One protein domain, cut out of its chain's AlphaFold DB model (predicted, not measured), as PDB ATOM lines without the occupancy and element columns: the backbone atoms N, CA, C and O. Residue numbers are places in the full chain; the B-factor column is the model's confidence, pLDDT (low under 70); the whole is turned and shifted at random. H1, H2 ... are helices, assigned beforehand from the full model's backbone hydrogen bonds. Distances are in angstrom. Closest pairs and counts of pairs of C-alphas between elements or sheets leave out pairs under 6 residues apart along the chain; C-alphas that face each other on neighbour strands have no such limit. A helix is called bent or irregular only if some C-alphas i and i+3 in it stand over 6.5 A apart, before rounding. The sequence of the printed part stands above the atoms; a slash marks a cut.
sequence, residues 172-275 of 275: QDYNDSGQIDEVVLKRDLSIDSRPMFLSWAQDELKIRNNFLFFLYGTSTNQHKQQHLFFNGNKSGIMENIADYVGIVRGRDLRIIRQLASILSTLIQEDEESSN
ATOM      1  N   GLN A 172     -38.388 -23.620 -15.820       79.81
ATOM      2  CA  GLN A 172     -39.793 -23.307 -16.089       79.81
ATOM      3  C   GLN A 172     -40.265 -22.269 -15.069       79.81
ATOM      4  O   GLN A 172     -40.844 -22.611 -14.040       79.81
ATOM      5  N   ASP A 173     -39.959 -20.999 -15.324       77.62
ATOM      6  CA  ASP A 173     -40.373 -19.886 -14.478       77.62
ATOM      7  C   ASP A 173     -41.531 -19.086 -15.092       77.62
ATOM      8  O   ASP A 173     -41.754 -19.063 -16.300       77.62
ATOM      9  N   TYR A 174     -42.299 -18.408 -14.235       66.44
ATOM     10  CA  TYR A 174     -43.448 -17.606 -14.674       66.44
ATOM     11  C   TYR A 174     -43.034 -16.399 -15.538       66.44
ATOM     12  O   TYR A 174     -43.822 -15.903 -16.339       66.44
ATOM     13  N   ASN A 175     -41.792 -15.931 -15.380       74.00
ATOM     14  CA  ASN A 175     -41.310 -14.679 -15.959       74.00
ATOM     15  C   ASN A 175     -40.540 -14.850 -17.277       74.00
ATOM     16  O   ASN A 175     -40.083 -13.845 -17.823       74.00
ATOM     17  N   ASP A 176     -40.364 -16.084 -17.765       73.50
ATOM     18  CA  ASP A 176     -39.535 -16.401 -18.934       73.50
ATOM     19  C   ASP A 176     -38.160 -15.704 -18.862       73.50
ATOM     20  O   ASP A 176     -37.691 -15.050 -19.805       73.50
ATOM     21  N   SER A 177     -37.520 -15.776 -17.687       79.50
ATOM     22  CA  SER A 177     -36.307 -14.999 -17.389       79.50
ATOM     23  C   SER A 177     -35.139 -15.364 -18.306       79.50
ATOM     24  O   SER A 177     -34.263 -14.524 -18.580       79.50
ATOM     25  N   GLY A 178     -35.153 -16.597 -18.819       83.56
ATOM     26  CA  GLY A 178     -34.039 -17.218 -19.521       83.56
ATOM     27  C   GLY A 178     -32.935 -17.676 -18.566       83.56
ATOM     28  O   GLY A 178     -31.777 -17.758 -18.975       83.56
ATOM     29  N   GLN A 179     -33.248 -17.904 -17.287       91.75
ATOM     30  CA  GLN A 179     -32.300 -18.478 -16.338       91.75
ATOM     31  C   GLN A 179     -32.032 -19.943 -16.694       91.75
ATOM     32  O   GLN A 179     -32.970 -20.713 -16.886       91.75
ATOM     33  N   ILE A 180     -30.757 -20.316 -16.821       93.38
ATOM     34  CA  ILE A 180     -30.355 -21.689 -17.147       93.38
ATOM     35  C   ILE A 180     -30.462 -22.568 -15.901       93.38
ATOM     36  O   ILE A 180     -29.998 -22.191 -14.827       93.38
ATOM     37  N   ASP A 181     -31.049 -23.749 -16.073       93.38
ATOM     38  CA  ASP A 181     -31.062 -24.813 -15.079       93.38
ATOM     39  C   ASP A 181     -29.866 -25.744 -15.331       93.38
ATOM     40  O   ASP A 181     -29.767 -26.408 -16.367       93.38
ATOM     41  N   GLU A 182     -28.930 -25.773 -14.383       92.75
ATOM     42  CA  GLU A 182     -27.702 -26.562 -14.485       92.75
ATOM     43  C   GLU A 182     -27.973 -28.074 -14.542       92.75
ATOM     44  O   GLU A 182     -27.262 -28.801 -15.239       92.75
ATOM     45  N   VAL A 183     -29.025 -28.561 -13.875       91.25
ATOM     46  CA  VAL A 183     -29.407 -29.981 -13.904       91.25
ATOM     47  C   VAL A 183     -29.900 -30.353 -15.299       91.25
ATOM     48  O   VAL A 183     -29.488 -31.373 -15.858       91.25
ATOM     49  N   VAL A 184     -30.730 -29.494 -15.896       91.88
ATOM     50  CA  VAL A 184     -31.203 -29.656 -17.279       91.88
ATOM     51  C   VAL A 184     -30.038 -29.578 -18.262       91.88
ATOM     52  O   VAL A 184     -29.946 -30.409 -19.165       91.88
ATOM     53  N   LEU A 185     -29.108 -28.640 -18.068       93.81
ATOM     54  CA  LEU A 185     -27.907 -28.502 -18.892       93.81
ATOM     55  C   LEU A 185     -27.030 -29.753 -18.837       93.81
ATOM     56  O   LEU A 185     -26.668 -30.276 -19.891       93.81
ATOM     57  N   LYS A 186     -26.723 -30.269 -17.641       91.56
ATOM     58  CA  LYS A 186     -25.927 -31.496 -17.466       91.56
ATOM     59  C   LYS A 186     -26.612 -32.714 -18.091       91.56
ATOM     60  O   LYS A 186     -25.926 -33.577 -18.638       91.56
ATOM     61  N   ARG A 187     -27.947 -32.777 -18.034       90.12
ATOM     62  CA  ARG A 187     -28.746 -33.838 -18.662       90.12
ATOM     63  C   ARG A 187     -28.731 -33.741 -20.187       90.12
ATOM     64  O   ARG A 187     -28.560 -34.761 -20.846       90.12
ATOM     65  N   ASP A 188     -28.920 -32.558 -20.763       91.00
ATOM     66  CA  ASP A 188     -29.135 -32.415 -22.209       91.00
ATOM     67  C   ASP A 188     -27.835 -32.263 -23.004       91.00
ATOM     68  O   ASP A 188     -27.773 -32.719 -24.145       91.00
ATOM     69  N   LEU A 189     -26.783 -31.695 -22.404       91.56
ATOM     70  CA  LEU A 189     -25.463 -31.547 -23.018       91.56
ATOM     71  C   LEU A 189     -24.486 -32.598 -22.474       91.56
ATOM     72  O   LEU A 189     -24.037 -32.526 -21.326       91.56
ATOM     73  N   SER A 190     -24.111 -33.568 -23.316       88.12
ATOM     74  CA  SER A 190     -23.069 -34.550 -22.980       88.12
ATOM     75  C   SER A 190     -21.711 -33.872 -22.807       88.12
ATOM     76  O   SER A 190     -21.450 -32.875 -23.484       88.12
ATOM     77  N   ILE A 191     -20.837 -34.449 -21.973       87.38
ATOM     78  CA  ILE A 191     -19.471 -33.954 -21.704       87.38
ATOM     79  C   ILE A 191     -18.741 -33.631 -23.021       87.38
ATOM     80  O   ILE A 191     -18.325 -32.497 -23.227       87.38
ATOM     81  N   ASP A 192     -18.761 -34.559 -23.985       85.94
ATOM     82  CA  ASP A 192     -18.136 -34.391 -25.312       85.94
ATOM     83  C   ASP A 192     -18.650 -33.177 -26.115       85.94
ATOM     84  O   ASP A 192     -17.950 -32.639 -26.970       85.94
ATOM     85  N   SER A 193     -19.896 -32.752 -25.879       88.06
ATOM     86  CA  SER A 193     -20.541 -31.667 -26.631       88.06
ATOM     87  C   SER A 193     -20.344 -30.288 -25.993       88.06
ATOM     88  O   SER A 193     -20.458 -29.276 -26.689       88.06
ATOM     89  N   ARG A 194     -20.019 -30.229 -24.690       92.50
ATOM     90  CA  ARG A 194     -19.877 -28.978 -23.922       92.50
ATOM     91  C   ARG A 194     -18.864 -28.005 -24.541       92.50
ATOM     92  O   ARG A 194     -19.233 -26.839 -24.699       92.50
ATOM     93  N   PRO A 195     -17.659 -28.428 -24.985       92.62
ATOM     94  CA  PRO A 195     -16.682 -27.503 -25.568       92.62
ATOM     95  C   PRO A 195     -17.186 -26.815 -26.842       92.62
ATOM     96  O   PRO A 195     -16.946 -25.626 -27.050       92.62
ATOM     97  N   MET A 196     -17.944 -27.536 -27.676       92.19
ATOM     98  CA  MET A 196     -18.523 -26.983 -28.902       92.19
ATOM     99  C   MET A 196     -19.529 -25.864 -28.592       92.19
ATOM    100  O   MET A 196     -19.499 -24.810 -29.230       92.19
ATOM    101  N   PHE A 197     -20.405 -26.066 -27.601       94.44
ATOM    102  CA  PHE A 197     -21.368 -25.041 -27.187       94.44
ATOM    103  C   PHE A 197     -20.706 -23.868 -26.455       94.44
ATOM    104  O   PHE A 197     -21.154 -22.735 -26.631       94.44
ATOM    105  N   LEU A 198     -19.627 -24.110 -25.701       96.44
ATOM    106  CA  LEU A 198     -18.840 -23.043 -25.080       96.44
ATOM    107  C   LEU A 198     -18.194 -22.142 -26.138       96.44
ATOM    108  O   LEU A 198     -18.351 -20.924 -26.065       96.44
ATOM    109  N   SER A 199     -17.528 -22.729 -27.141       95.06
ATOM    110  CA  SER A 199     -16.922 -21.973 -28.248       95.06
ATOM    111  C   SER A 199     -17.961 -21.099 -28.945       95.06
ATOM    112  O   SER A 199     -17.741 -19.906 -29.128       95.06
ATOM    113  N   TRP A 200     -19.133 -21.662 -29.262       95.50
ATOM    114  CA  TRP A 200     -20.219 -20.896 -29.869       95.50
ATOM    115  C   TRP A 200     -20.694 -19.743 -28.978       95.50
ATOM    116  O   TRP A 200     -20.812 -18.616 -29.454       95.50
ATOM    117  N   ALA A 201     -20.931 -19.986 -27.688       96.38
ATOM    118  CA  ALA A 201     -21.380 -18.941 -26.774       96.38
ATOM    119  C   ALA A 201     -20.352 -17.797 -26.658       96.38
ATOM    120  O   ALA A 201     -20.724 -16.623 -26.640       96.38
ATOM    121  N   GLN A 202     -19.057 -18.122 -26.626       96.19
ATOM    122  CA  GLN A 202     -17.977 -17.133 -26.624       96.19
ATOM    123  C   GLN A 202     -17.910 -16.347 -27.939       96.19
ATOM    124  O   GLN A 202     -17.744 -15.125 -27.907       96.19
ATOM    125  N   ASP A 203     -18.091 -17.014 -29.080       94.19
ATOM    126  CA  ASP A 203     -18.119 -16.374 -30.395       94.19
ATOM    127  C   ASP A 203     -19.286 -15.383 -30.519       94.19
ATOM    128  O   ASP A 203     -19.078 -14.251 -30.958       94.19
ATOM    129  N   GLU A 204     -20.485 -15.733 -30.046       91.94
ATOM    130  CA  GLU A 204     -21.644 -14.825 -30.009       91.94
ATOM    131  C   GLU A 204     -21.374 -13.573 -29.159       91.94
ATOM    132  O   GLU A 204     -21.678 -12.441 -29.554       91.94
ATOM    133  N   LEU A 205     -20.746 -13.747 -27.990       91.81
ATOM    134  CA  LEU A 205     -20.357 -12.628 -27.129       91.81
ATOM    135  C   LEU A 205     -19.286 -11.755 -27.787       91.81
ATOM    136  O   LEU A 205     -19.347 -10.527 -27.688       91.81
ATOM    137  N   LYS A 206     -18.330 -12.368 -28.485       90.94
ATOM    138  CA  LYS A 206     -17.280 -11.663 -29.223       90.94
ATOM    139  C   LYS A 206     -17.856 -10.869 -30.390       90.94
ATOM    140  O   LYS A 206     -17.523  -9.694 -30.528       90.94
ATOM    141  N   ILE A 207     -18.749 -11.459 -31.186       87.81
ATOM    142  CA  ILE A 207     -19.450 -10.781 -32.287       87.81
ATOM    143  C   ILE A 207     -20.218  -9.577 -31.748       87.81
ATOM    144  O   ILE A 207     -20.075  -8.470 -32.266       87.81
ATOM    145  N   ARG A 208     -20.964  -9.758 -30.653       85.62
ATOM    146  CA  ARG A 208     -21.669  -8.659 -29.993       85.62
ATOM    147  C   ARG A 208     -20.715  -7.559 -29.532       85.62
ATOM    148  O   ARG A 208     -20.996  -6.387 -29.761       85.62
ATOM    149  N   ASN A 209     -19.617  -7.906 -28.868       86.69
ATOM    150  CA  ASN A 209     -18.661  -6.919 -28.369       86.69
ATOM    151  C   ASN A 209     -17.999  -6.154 -29.517       86.69
ATOM    152  O   ASN A 209     -17.904  -4.934 -29.449       86.69
ATOM    153  N   ASN A 210     -17.623  -6.847 -30.594       86.62
ATOM    154  CA  ASN A 210     -17.081  -6.229 -31.802       86.62
ATOM    155  C   ASN A 210     -18.099  -5.297 -32.465       86.62
ATOM    156  O   ASN A 210     -17.738  -4.205 -32.893       86.62
ATOM    157  N   PHE A 211     -19.372  -5.695 -32.513       82.69
ATOM    158  CA  PHE A 211     -20.451  -4.859 -33.028       82.69
ATOM    159  C   PHE A 211     -20.632  -3.594 -32.181       82.69
ATOM    160  O   PHE A 211     -20.658  -2.494 -32.718       82.69
ATOM    161  N   LEU A 212     -20.676  -3.715 -30.851       79.00
ATOM    162  CA  LEU A 212     -20.755  -2.549 -29.965       79.00
ATOM    163  C   LEU A 212     -19.508  -1.661 -30.094       79.00
ATOM    164  O   LEU A 212     -19.636  -0.443 -30.157       79.00
ATOM    165  N   PHE A 213     -18.315  -2.246 -30.200       79.56
ATOM    166  CA  PHE A 213     -17.075  -1.504 -30.431       79.56
ATOM    167  C   PHE A 213     -17.095  -0.747 -31.765       79.56
ATOM    168  O   PHE A 213     -16.709   0.416 -31.814       79.56
ATOM    169  N   PHE A 214     -17.599  -1.361 -32.837       80.25
ATOM    170  CA  PHE A 214     -17.781  -0.694 -34.127       80.25
ATOM    171  C   PHE A 214     -18.731   0.508 -34.019       80.25
ATOM    172  O   PHE A 214     -18.452   1.566 -34.577       80.25
ATOM    173  N   LEU A 215     -19.825   0.371 -33.267       73.19
ATOM    174  CA  LEU A 215     -20.823   1.432 -33.119       73.19
ATOM    175  C   LEU A 215     -20.370   2.592 -32.222       73.19
ATOM    176  O   LEU A 215     -20.709   3.740 -32.497       73.19
ATOM    177  N   TYR A 216     -19.635   2.310 -31.143       69.12
ATOM    178  CA  TYR A 216     -19.216   3.327 -30.166       69.12
ATOM    179  C   TYR A 216     -17.767   3.808 -30.354       69.12
ATOM    180  O   TYR A 216     -17.335   4.753 -29.686       69.12
ATOM    181  N   GLY A 217     -17.008   3.174 -31.253       67.12
ATOM    182  CA  GLY A 217     -15.566   3.367 -31.391       67.12
ATOM    183  C   GLY A 217     -14.800   2.979 -30.118       67.12
ATOM    184  O   GLY A 217     -15.275   2.216 -29.279       67.12
ATOM    185  N   THR A 218     -13.618   3.566 -29.922       60.59
ATOM    186  CA  THR A 218     -12.810   3.423 -28.691       60.59
ATOM    187  C   THR A 218     -13.329   4.266 -27.518       60.59
ATOM    188  O   THR A 218     -12.664   4.370 -26.486       60.59
ATOM    189  N   SER A 219     -14.493   4.911 -27.653       53.09
ATOM    190  CA  SER A 219     -14.989   5.854 -26.651       53.09
ATOM    191  C   SER A 219     -15.523   5.115 -25.419       53.09
ATOM    192  O   SER A 219     -16.620   4.561 -25.421       53.09
ATOM    193  N   THR A 220     -14.754   5.144 -24.332       51.47
ATOM    194  CA  THR A 220     -15.066   4.544 -23.021       51.47
ATOM    195  C   THR A 220     -16.118   5.317 -22.211       51.47
ATOM    196  O   THR A 220     -16.348   5.023 -21.039       51.47
ATOM    197  N   ASN A 221     -16.770   6.324 -22.799       53.09
ATOM    198  CA  ASN A 221     -17.587   7.278 -22.055       53.09
ATOM    199  C   ASN A 221     -19.038   6.777 -21.885       53.09
ATOM    200  O   ASN A 221     -19.894   7.002 -22.746       53.09
ATOM    201  N   GLN A 222     -19.317   6.102 -20.761       53.03
ATOM    202  CA  GLN A 222     -20.618   5.489 -20.426       53.03
ATOM    203  C   GLN A 222     -21.815   6.455 -20.546       53.03
ATOM    204  O   GLN A 222     -22.906   6.043 -20.941       53.03
ATOM    205  N   HIS A 223     -21.619   7.755 -20.297       49.88
ATOM    206  CA  HIS A 223     -22.678   8.765 -20.411       49.88
ATOM    207  C   HIS A 223     -23.120   9.054 -21.859       49.88
ATOM    208  O   HIS A 223     -24.296   9.328 -22.089       49.88
ATOM    209  N   LYS A 224     -22.232   8.936 -22.863       48.56
ATOM    210  CA  LYS A 224     -22.625   9.056 -24.284       48.56
ATOM    211  C   LYS A 224     -23.365   7.816 -24.788       48.56
ATOM    212  O   LYS A 224     -24.208   7.937 -25.671       48.56
ATOM    213  N   GLN A 225     -23.085   6.647 -24.208       48.59
ATOM    214  CA  GLN A 225     -23.753   5.395 -24.570       48.59
ATOM    215  C   GLN A 225     -25.232   5.406 -24.158       48.59
ATOM    216  O   GLN A 225     -26.066   4.953 -24.930       48.59
ATOM    217  N   GLN A 226     -25.586   5.987 -23.004       47.50
ATOM    218  CA  GLN A 226     -26.983   6.069 -22.546       47.50
ATOM    219  C   GLN A 226     -27.853   6.997 -23.416       47.50
ATOM    220  O   GLN A 226     -29.000   6.663 -23.698       47.50
ATOM    221  N   HIS A 227     -27.317   8.118 -23.912       43.44
ATOM    222  CA  HIS A 227     -28.082   9.080 -24.721       43.44
ATOM    223  C   HIS A 227     -28.478   8.580 -26.124       43.44
ATOM    224  O   HIS A 227     -29.434   9.101 -26.692       43.44
ATOM    225  N   LEU A 228     -27.813   7.553 -26.666       49.44
ATOM    226  CA  LEU A 228     -28.219   6.890 -27.918       49.44
ATOM    227  C   LEU A 228     -29.384   5.899 -27.730       49.44
ATOM    228  O   LEU A 228     -29.999   5.504 -28.715       49.44
ATOM    229  N   PHE A 229     -29.707   5.535 -26.483       44.47
ATOM    230  CA  PHE A 229     -30.824   4.651 -26.125       44.47
ATOM    231  C   PHE A 229     -32.051   5.394 -25.568       44.47
ATOM    232  O   PHE A 229     -33.088   4.772 -25.340       44.47
ATOM    233  N   PHE A 230     -31.989   6.717 -25.373       36.75
ATOM    234  CA  PHE A 230     -33.137   7.498 -24.902       36.75
ATOM    235  C   PHE A 230     -33.960   8.066 -26.062       36.75
ATOM    236  O   PHE A 230     -33.877   9.237 -26.415       36.75
ATOM    237  N   ASN A 231     -34.835   7.222 -26.603       36.84
ATOM    238  CA  ASN A 231     -36.259   7.523 -26.499       36.84
ATOM    239  C   ASN A 231     -37.064   6.232 -26.627       36.84
ATOM    240  O   ASN A 231     -37.149   5.618 -27.690       36.84
ATOM    241  N   GLY A 232     -37.663   5.838 -25.503       40.06
ATOM    242  CA  GLY A 232     -38.658   4.783 -25.457       40.06
ATOM    243  C   GLY A 232     -39.738   4.995 -26.520       40.06
ATOM    244  O   GLY A 232     -40.142   6.121 -26.811       40.06
ATOM    245  N   ASN A 233     -40.206   3.875 -27.066       39.00
ATOM    246  CA  ASN A 233     -41.339   3.716 -27.983       39.00
ATOM    247  C   ASN A 233     -41.113   3.849 -29.498       39.00
ATOM    248  O   ASN A 233     -42.093   3.750 -30.235       39.00
ATOM    249  N   LYS A 234     -39.879   3.933 -30.014       45.53
ATOM    250  CA  LYS A 234     -39.618   3.621 -31.436       45.53
ATOM    251  C   LYS A 234     -38.361   2.767 -31.580       45.53
ATOM    252  O   LYS A 234     -37.292   3.202 -31.179       45.53
ATOM    253  N   SER A 235     -38.517   1.572 -32.157       54.06
ATOM    254  CA  SER A 235     -37.409   0.738 -32.648       54.06
ATOM    255  C   SER A 235     -36.451   1.617 -33.458       54.06
ATOM    256  O   SER A 235     -36.837   2.166 -34.494       54.06
ATOM    257  N   GLY A 236     -35.250   1.851 -32.938       67.06
ATOM    258  CA  GLY A 236     -34.253   2.693 -33.572       67.06
ATOM    259  C   GLY A 236     -33.556   1.974 -34.725       67.06
ATOM    260  O   GLY A 236     -33.655   0.763 -34.929       67.06
ATOM    261  N   ILE A 237     -32.813   2.751 -35.514       67.00
ATOM    262  CA  ILE A 237     -31.996   2.240 -36.626       67.00
ATOM    263  C   ILE A 237     -30.998   1.190 -36.120       67.00
ATOM    264  O   ILE A 237     -30.764   0.184 -36.781       67.00
ATOM    265  N   MET A 238     -30.460   1.395 -34.919       64.62
ATOM    266  CA  MET A 238     -29.491   0.498 -34.295       64.62
ATOM    267  C   MET A 238     -30.122  -0.844 -33.940       64.62
ATOM    268  O   MET A 238     -29.479  -1.879 -34.116       64.62
ATOM    269  N   GLU A 239     -31.384  -0.846 -33.495       67.06
ATOM    270  CA  GLU A 239     -32.096  -2.084 -33.241       67.06
ATOM    271  C   GLU A 239     -32.312  -2.885 -34.519       67.06
ATOM    272  O   GLU A 239     -31.985  -4.071 -34.541       67.06
ATOM    273  N   ASN A 240     -32.749  -2.221 -35.588       68.44
ATOM    274  CA  ASN A 240     -32.968  -2.859 -36.884       68.44
ATOM    275  C   ASN A 240     -31.663  -3.380 -37.506       68.44
ATOM    276  O   ASN A 240     -31.643  -4.482 -38.047       68.44
ATOM    277  N   ILE A 241     -30.557  -2.631 -37.401       69.31
ATOM    278  CA  ILE A 241     -29.239  -3.081 -37.882       69.31
ATOM    279  C   ILE A 241     -28.801  -4.321 -37.110       69.31
ATOM    280  O   ILE A 241     -28.359  -5.301 -37.701       69.31
ATOM    281  N   ALA A 242     -28.927  -4.302 -35.788       68.56
ATOM    282  CA  ALA A 242     -28.526  -5.438 -34.982       68.56
ATOM    283  C   ALA A 242     -29.438  -6.665 -35.210       68.56
ATOM    284  O   ALA A 242     -28.949  -7.785 -35.100       68.56
ATOM    285  N   ASP A 243     -30.715  -6.482 -35.582       69.62
ATOM    286  CA  ASP A 243     -31.631  -7.588 -35.909       69.62
ATOM    287  C   ASP A 243     -31.288  -8.160 -37.283       69.62
ATOM    288  O   ASP A 243     -31.243  -9.374 -37.460       69.62
ATOM    289  N   TYR A 244     -30.944  -7.286 -38.231       68.12
ATOM    290  CA  TYR A 244     -30.459  -7.667 -39.552       68.12
ATOM    291  C   TYR A 244     -29.145  -8.460 -39.490       68.12
ATOM    292  O   TYR A 244     -28.973  -9.438 -40.213       68.12
ATOM    293  N   VAL A 245     -28.220  -8.061 -38.610       73.62
ATOM    294  CA  VAL A 245     -26.917  -8.727 -38.424       73.62
ATOM    295  C   VAL A 245     -27.024  -9.967 -37.519       73.62
ATOM    296  O   VAL A 245     -26.093 -10.767 -37.465       73.62
ATOM    297  N   GLY A 246     -28.159 -10.171 -36.837       74.50
ATOM    298  CA  GLY A 246     -28.390 -11.330 -35.970       74.50
ATOM    299  C   GLY A 246     -27.703 -11.244 -34.602       74.50
ATOM    300  O   GLY A 246     -27.340 -12.263 -34.027       74.50
ATOM    301  N   ILE A 247     -27.502 -10.037 -34.066       83.62
ATOM    302  CA  ILE A 247     -26.843  -9.834 -32.770       83.62
ATOM    303  C   ILE A 247     -27.761 -10.271 -31.621       83.62
ATOM    304  O   ILE A 247     -28.792  -9.637 -31.363       83.62
ATOM    305  N   VAL A 248     -27.327 -11.283 -30.857       81.06
ATOM    306  CA  VAL A 248     -28.028 -11.776 -29.657       81.06
ATOM    307  C   VAL A 248     -28.278 -10.659 -28.640       81.06
ATOM    308  O   VAL A 248     -27.362  -9.922 -28.254       81.06
ATOM    309  N   ARG A 249     -29.527 -10.514 -28.179       82.56
ATOM    310  CA  ARG A 249     -29.995  -9.414 -27.313       82.56
ATOM    311  C   ARG A 249     -31.046  -9.874 -26.306       82.56
ATOM    312  O   ARG A 249     -31.533 -10.993 -26.371       82.56
ATOM    313  N   GLY A 250     -31.360  -9.008 -25.339       85.12
ATOM    314  CA  GLY A 250     -32.420  -9.251 -24.357       85.12
ATOM    315  C   GLY A 250     -32.263 -10.592 -23.635       85.12
ATOM    316  O   GLY A 250     -31.257 -10.817 -22.960       85.12
ATOM    317  N   ARG A 251     -33.271 -11.457 -23.781       88.38
ATOM    318  CA  ARG A 251     -33.318 -12.805 -23.200       88.38
ATOM    319  C   ARG A 251     -32.210 -13.709 -23.738       88.38
ATOM    320  O   ARG A 251     -31.481 -14.300 -22.948       88.38
ATOM    321  N   ASP A 252     -32.008 -13.716 -25.047       89.44
ATOM    322  CA  ASP A 252     -31.024 -14.565 -25.724       89.44
ATOM    323  C   ASP A 252     -29.600 -14.260 -25.255       89.44
ATOM    324  O   ASP A 252     -28.829 -15.163 -24.944       89.44
ATOM    325  N   LEU A 253     -29.265 -12.978 -25.079       89.94
ATOM    326  CA  LEU A 253     -27.974 -12.582 -24.509       89.94
ATOM    327  C   LEU A 253     -27.776 -13.105 -23.080       89.94
ATOM    328  O   LEU A 253     -26.664 -13.494 -22.721       89.94
ATOM    329  N   ARG A 254     -28.822 -13.069 -22.242       91.94
ATOM    330  CA  ARG A 254     -28.739 -13.589 -20.869       91.94
ATOM    331  C   ARG A 254     -28.495 -15.091 -20.879       91.94
ATOM    332  O   ARG A 254     -27.673 -15.550 -20.090       91.94
ATOM    333  N   ILE A 255     -29.163 -15.822 -21.773       94.19
ATOM    334  CA  ILE A 255     -28.950 -17.260 -21.967       94.19
ATOM    335  C   ILE A 255     -27.498 -17.509 -22.384       94.19
ATOM    336  O   ILE A 255     -26.799 -18.248 -21.705       94.19
ATOM    337  N   ILE A 256     -27.000 -16.834 -23.424       95.50
ATOM    338  CA  ILE A 256     -25.630 -17.028 -23.930       95.50
ATOM    339  C   ILE A 256     -24.562 -16.720 -22.868       95.50
ATOM    340  O   ILE A 256     -23.591 -17.464 -22.740       95.50
ATOM    341  N   ARG A 257     -24.733 -15.659 -22.068       95.12
ATOM    342  CA  ARG A 257     -23.794 -15.326 -20.978       95.12
ATOM    343  C   ARG A 257     -23.758 -16.393 -19.891       95.12
ATOM    344  O   ARG A 257     -22.674 -16.795 -19.478       95.12
ATOM    345  N   GLN A 258     -24.930 -16.833 -19.437       96.50
ATOM    346  CA  GLN A 258     -25.031 -17.904 -18.446       96.50
ATOM    347  C   GLN A 258     -24.448 -19.202 -19.000       96.50
ATOM    348  O   GLN A 258     -23.680 -19.860 -18.311       96.50
ATOM    349  N   LEU A 259     -24.745 -19.524 -20.262       96.62
ATOM    350  CA  LEU A 259     -24.248 -20.719 -20.930       96.62
ATOM    351  C   LEU A 259     -22.719 -20.727 -20.975       96.62
ATOM    352  O   LEU A 259     -22.114 -21.713 -20.573       96.62
ATOM    353  N   ALA A 260     -22.097 -19.625 -21.408       96.81
ATOM    354  CA  ALA A 260     -20.643 -19.503 -21.427       96.81
ATOM    355  C   ALA A 260     -20.045 -19.654 -20.018       96.81
ATOM    356  O   ALA A 260     -19.094 -20.405 -19.840       96.81
ATOM    357  N   SER A 261     -20.632 -18.986 -19.020       96.88
ATOM    358  CA  SER A 261     -20.152 -19.041 -17.635       96.88
ATOM    359  C   SER A 261     -20.226 -20.452 -17.047       96.88
ATOM    360  O   SER A 261     -19.233 -20.930 -16.514       96.88
ATOM    361  N   ILE A 262     -21.383 -21.113 -17.153       95.75
ATOM    362  CA  ILE A 262     -21.617 -22.448 -16.582       95.75
ATOM    363  C   ILE A 262     -20.779 -23.492 -17.322       95.75
ATOM    364  O   ILE A 262     -20.168 -24.350 -16.701       95.75
ATOM    365  N   LEU A 263     -20.700 -23.433 -18.654       95.75
ATOM    366  CA  LEU A 263     -19.892 -24.402 -19.397       95.75
ATOM    367  C   LEU A 263     -18.397 -24.264 -19.095       95.75
ATOM    368  O   LEU A 263     -17.713 -25.279 -19.044       95.75
ATOM    369  N   SER A 264     -17.887 -23.047 -18.871       95.62
ATOM    370  CA  SER A 264     -16.491 -22.858 -18.462       95.62
ATOM    371  C   SER A 264     -16.178 -23.522 -17.122       95.62
ATOM    372  O   SER A 264     -15.134 -24.155 -17.019       95.62
ATOM    373  N   THR A 265     -17.068 -23.422 -16.129       95.44
ATOM    374  CA  THR A 265     -16.854 -24.071 -14.826       95.44
ATOM    375  C   THR A 265     -16.994 -25.587 -14.930       95.44
ATOM    376  O   THR A 265     -16.132 -26.312 -14.450       95.44
ATOM    377  N   LEU A 266     -18.019 -26.080 -15.633       93.12
ATOM    378  CA  LEU A 266     -18.250 -27.520 -15.768       93.12
ATOM    379  C   LEU A 266     -17.130 -28.247 -16.512       93.12
ATOM    380  O   LEU A 266     -16.798 -29.367 -16.149       93.12
ATOM    381  N   ILE A 267     -16.548 -27.631 -17.544       92.56
ATOM    382  CA  ILE A 267     -15.430 -28.241 -18.277       92.56
ATOM    383  C   ILE A 267     -14.186 -28.341 -17.383       92.56
ATOM    384  O   ILE A 267     -13.503 -29.357 -17.426       92.56
ATOM    385  N   GLN A 268     -13.927 -27.338 -16.537       92.50
ATOM    386  CA  GLN A 268     -12.830 -27.390 -15.564       92.50
ATOM    387  C   GLN A 268     -13.046 -28.510 -14.535       92.50
ATOM    388  O   GLN A 268     -12.139 -29.300 -14.295       92.50
ATOM    389  N   GLU A 269     -14.259 -28.637 -13.988       90.94
ATOM    390  CA  GLU A 269     -14.620 -29.726 -13.068       90.94
ATOM    391  C   GLU A 269     -14.476 -31.117 -13.719       90.94
ATOM    392  O   GLU A 269     -13.965 -32.052 -13.098       90.94
ATOM    393  N   ASP A 270     -14.900 -31.263 -14.982       87.81
ATOM    394  CA  ASP A 270     -14.776 -32.518 -15.734       87.81
ATOM    395  C   ASP A 270     -13.289 -32.903 -15.935       87.81
ATOM    396  O   ASP A 270     -12.928 -34.076 -15.795       87.81
ATOM    397  N   GLU A 271     -12.418 -31.926 -16.222       87.56
ATOM    398  CA  GLU A 271     -10.965 -32.113 -16.376       87.56
ATOM    399  C   GLU A 271     -10.283 -32.478 -15.049       87.56
ATOM    400  O   GLU A 271      -9.441 -33.376 -15.015       87.56
ATOM    401  N   GLU A 272     -10.668 -31.833 -13.945       88.06
ATOM    402  CA  GLU A 272     -10.150 -32.127 -12.602       88.06
ATOM    403  C   GLU A 272     -10.559 -33.520 -12.110       88.06
ATOM    404  O   GLU A 272      -9.748 -34.215 -11.507       88.06
ATOM    405  N   SER A 273     -11.784 -33.964 -12.404       81.94
ATOM    406  CA  SER A 273     -12.273 -35.301 -12.024       81.94
ATOM    407  C   SER A 273     -11.649 -36.454 -12.822       81.94
ATOM    408  O   SER A 273     -11.782 -37.617 -12.434       81.94
ATOM    409  N   SER A 274     -10.994 -36.137 -13.943       75.56
ATOM    410  CA  SER A 274     -10.365 -37.104 -14.849       75.56
ATOM    411  C   SER A 274      -8.863 -37.310 -14.582       75.56
ATOM    412  O   SER A 274      -8.267 -38.191 -15.206       75.56
ATOM    413  N   ASN A 275      -8.266 -36.517 -13.681       61.75
ATOM    414  CA  ASN A 275      -6.866 -36.600 -13.239       61.75
ATOM    415  C   ASN A 275      -6.734 -37.317 -11.889       61.75
ATOM    416  O   ASN A 275      -5.698 -37.995 -11.699       61.75
TER     417      ASN A 275
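Overview. This is residues 172 to 275 of the 275 residues of an uncharacterized protein of Fragilariopsis cylindrus CCMP1102 (UniProt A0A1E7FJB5). Two long helices, H2 and H5, run opposite ways and cross as an X, packing on each other where they cross; H2 reaches well past H5 at one end. There H4 folds back beside the last part of H2 with H3 beyond the end of H2, while the short H1 lies at the other end, beside H5, and residues 217 to 223 and 230 to 235 stick out. The printed part has 104 residues with five named helices, H1, H2, H3, H4 and H5 in chain order, and no named strand; the class is all helix, with 72 residues in helices. The whole is loose, with a radius of gyration of the C-alphas of 17.1 A and spans of 51 by 36 by 25 A.

Arrangement. The longest helix, H2, residues 191 to 216, touches H5, residues 250 to 273. Their closest C-alphas, those of Leu 198 and Ala 260, are 5.4 A apart. Their lines stand at a steep tilt of 42 degrees, opposite ways. H4, residues 237 to 245, is near H2, with 7 pairs of C-alphas within 10 A. H3, residues 222 to 227, is close to H2 but not clearly touching; the closest C-alphas, those of Tyr 216 and Gln 225, are 7.5 A apart, and the lines are only just about perpendicular at 73 degrees. H1, residues 182 to 188, is close to H5 but not clearly touching, with the closest C-alphas, those of Glu 182 and Ile 262, 7.6 A apart and the lines about perpendicular at 82 degrees. H1 and H2 are apart, and so are H3 and H4, and H4 and H5. In H1, H4 and H5 every O i to N i+4 pair is within hydrogen-bond range; in H2 20 of 22 are, and in H3 1 of 2.

Along the chain. H2, residues 191 to 216, is 38.2 A long, from C-alpha 191 at (-19.471, -33.954, -21.704) to C-alpha 216 at (-19.216, 3.327, -30.166). It is irregular: C-alphas 192 and 195 are 7.0 A apart. H5, residues 250 to 273, is 35.2 A long and ends with C-alpha 273 at (-12.273, -35.301, -12.024). H4, residues 237 to 245, measures 12.2 A, H1, residues 182 to 188, 9.8 A, and H3, residues 222 to 227, 9.3 A.

Size, cuts and confidence. The C-alphas of Asn 233 and Asn 275, the two farthest apart, are 55.1 A from each other. The printed part has no cut and ends at residue 275, the chain's last. No link is long; the link from H3 to H4 is short, and the other links are tight. The mean pLDDT of the printed part is 78.9, and residue 174, residues 216 to 244 and residue 275 are under 70.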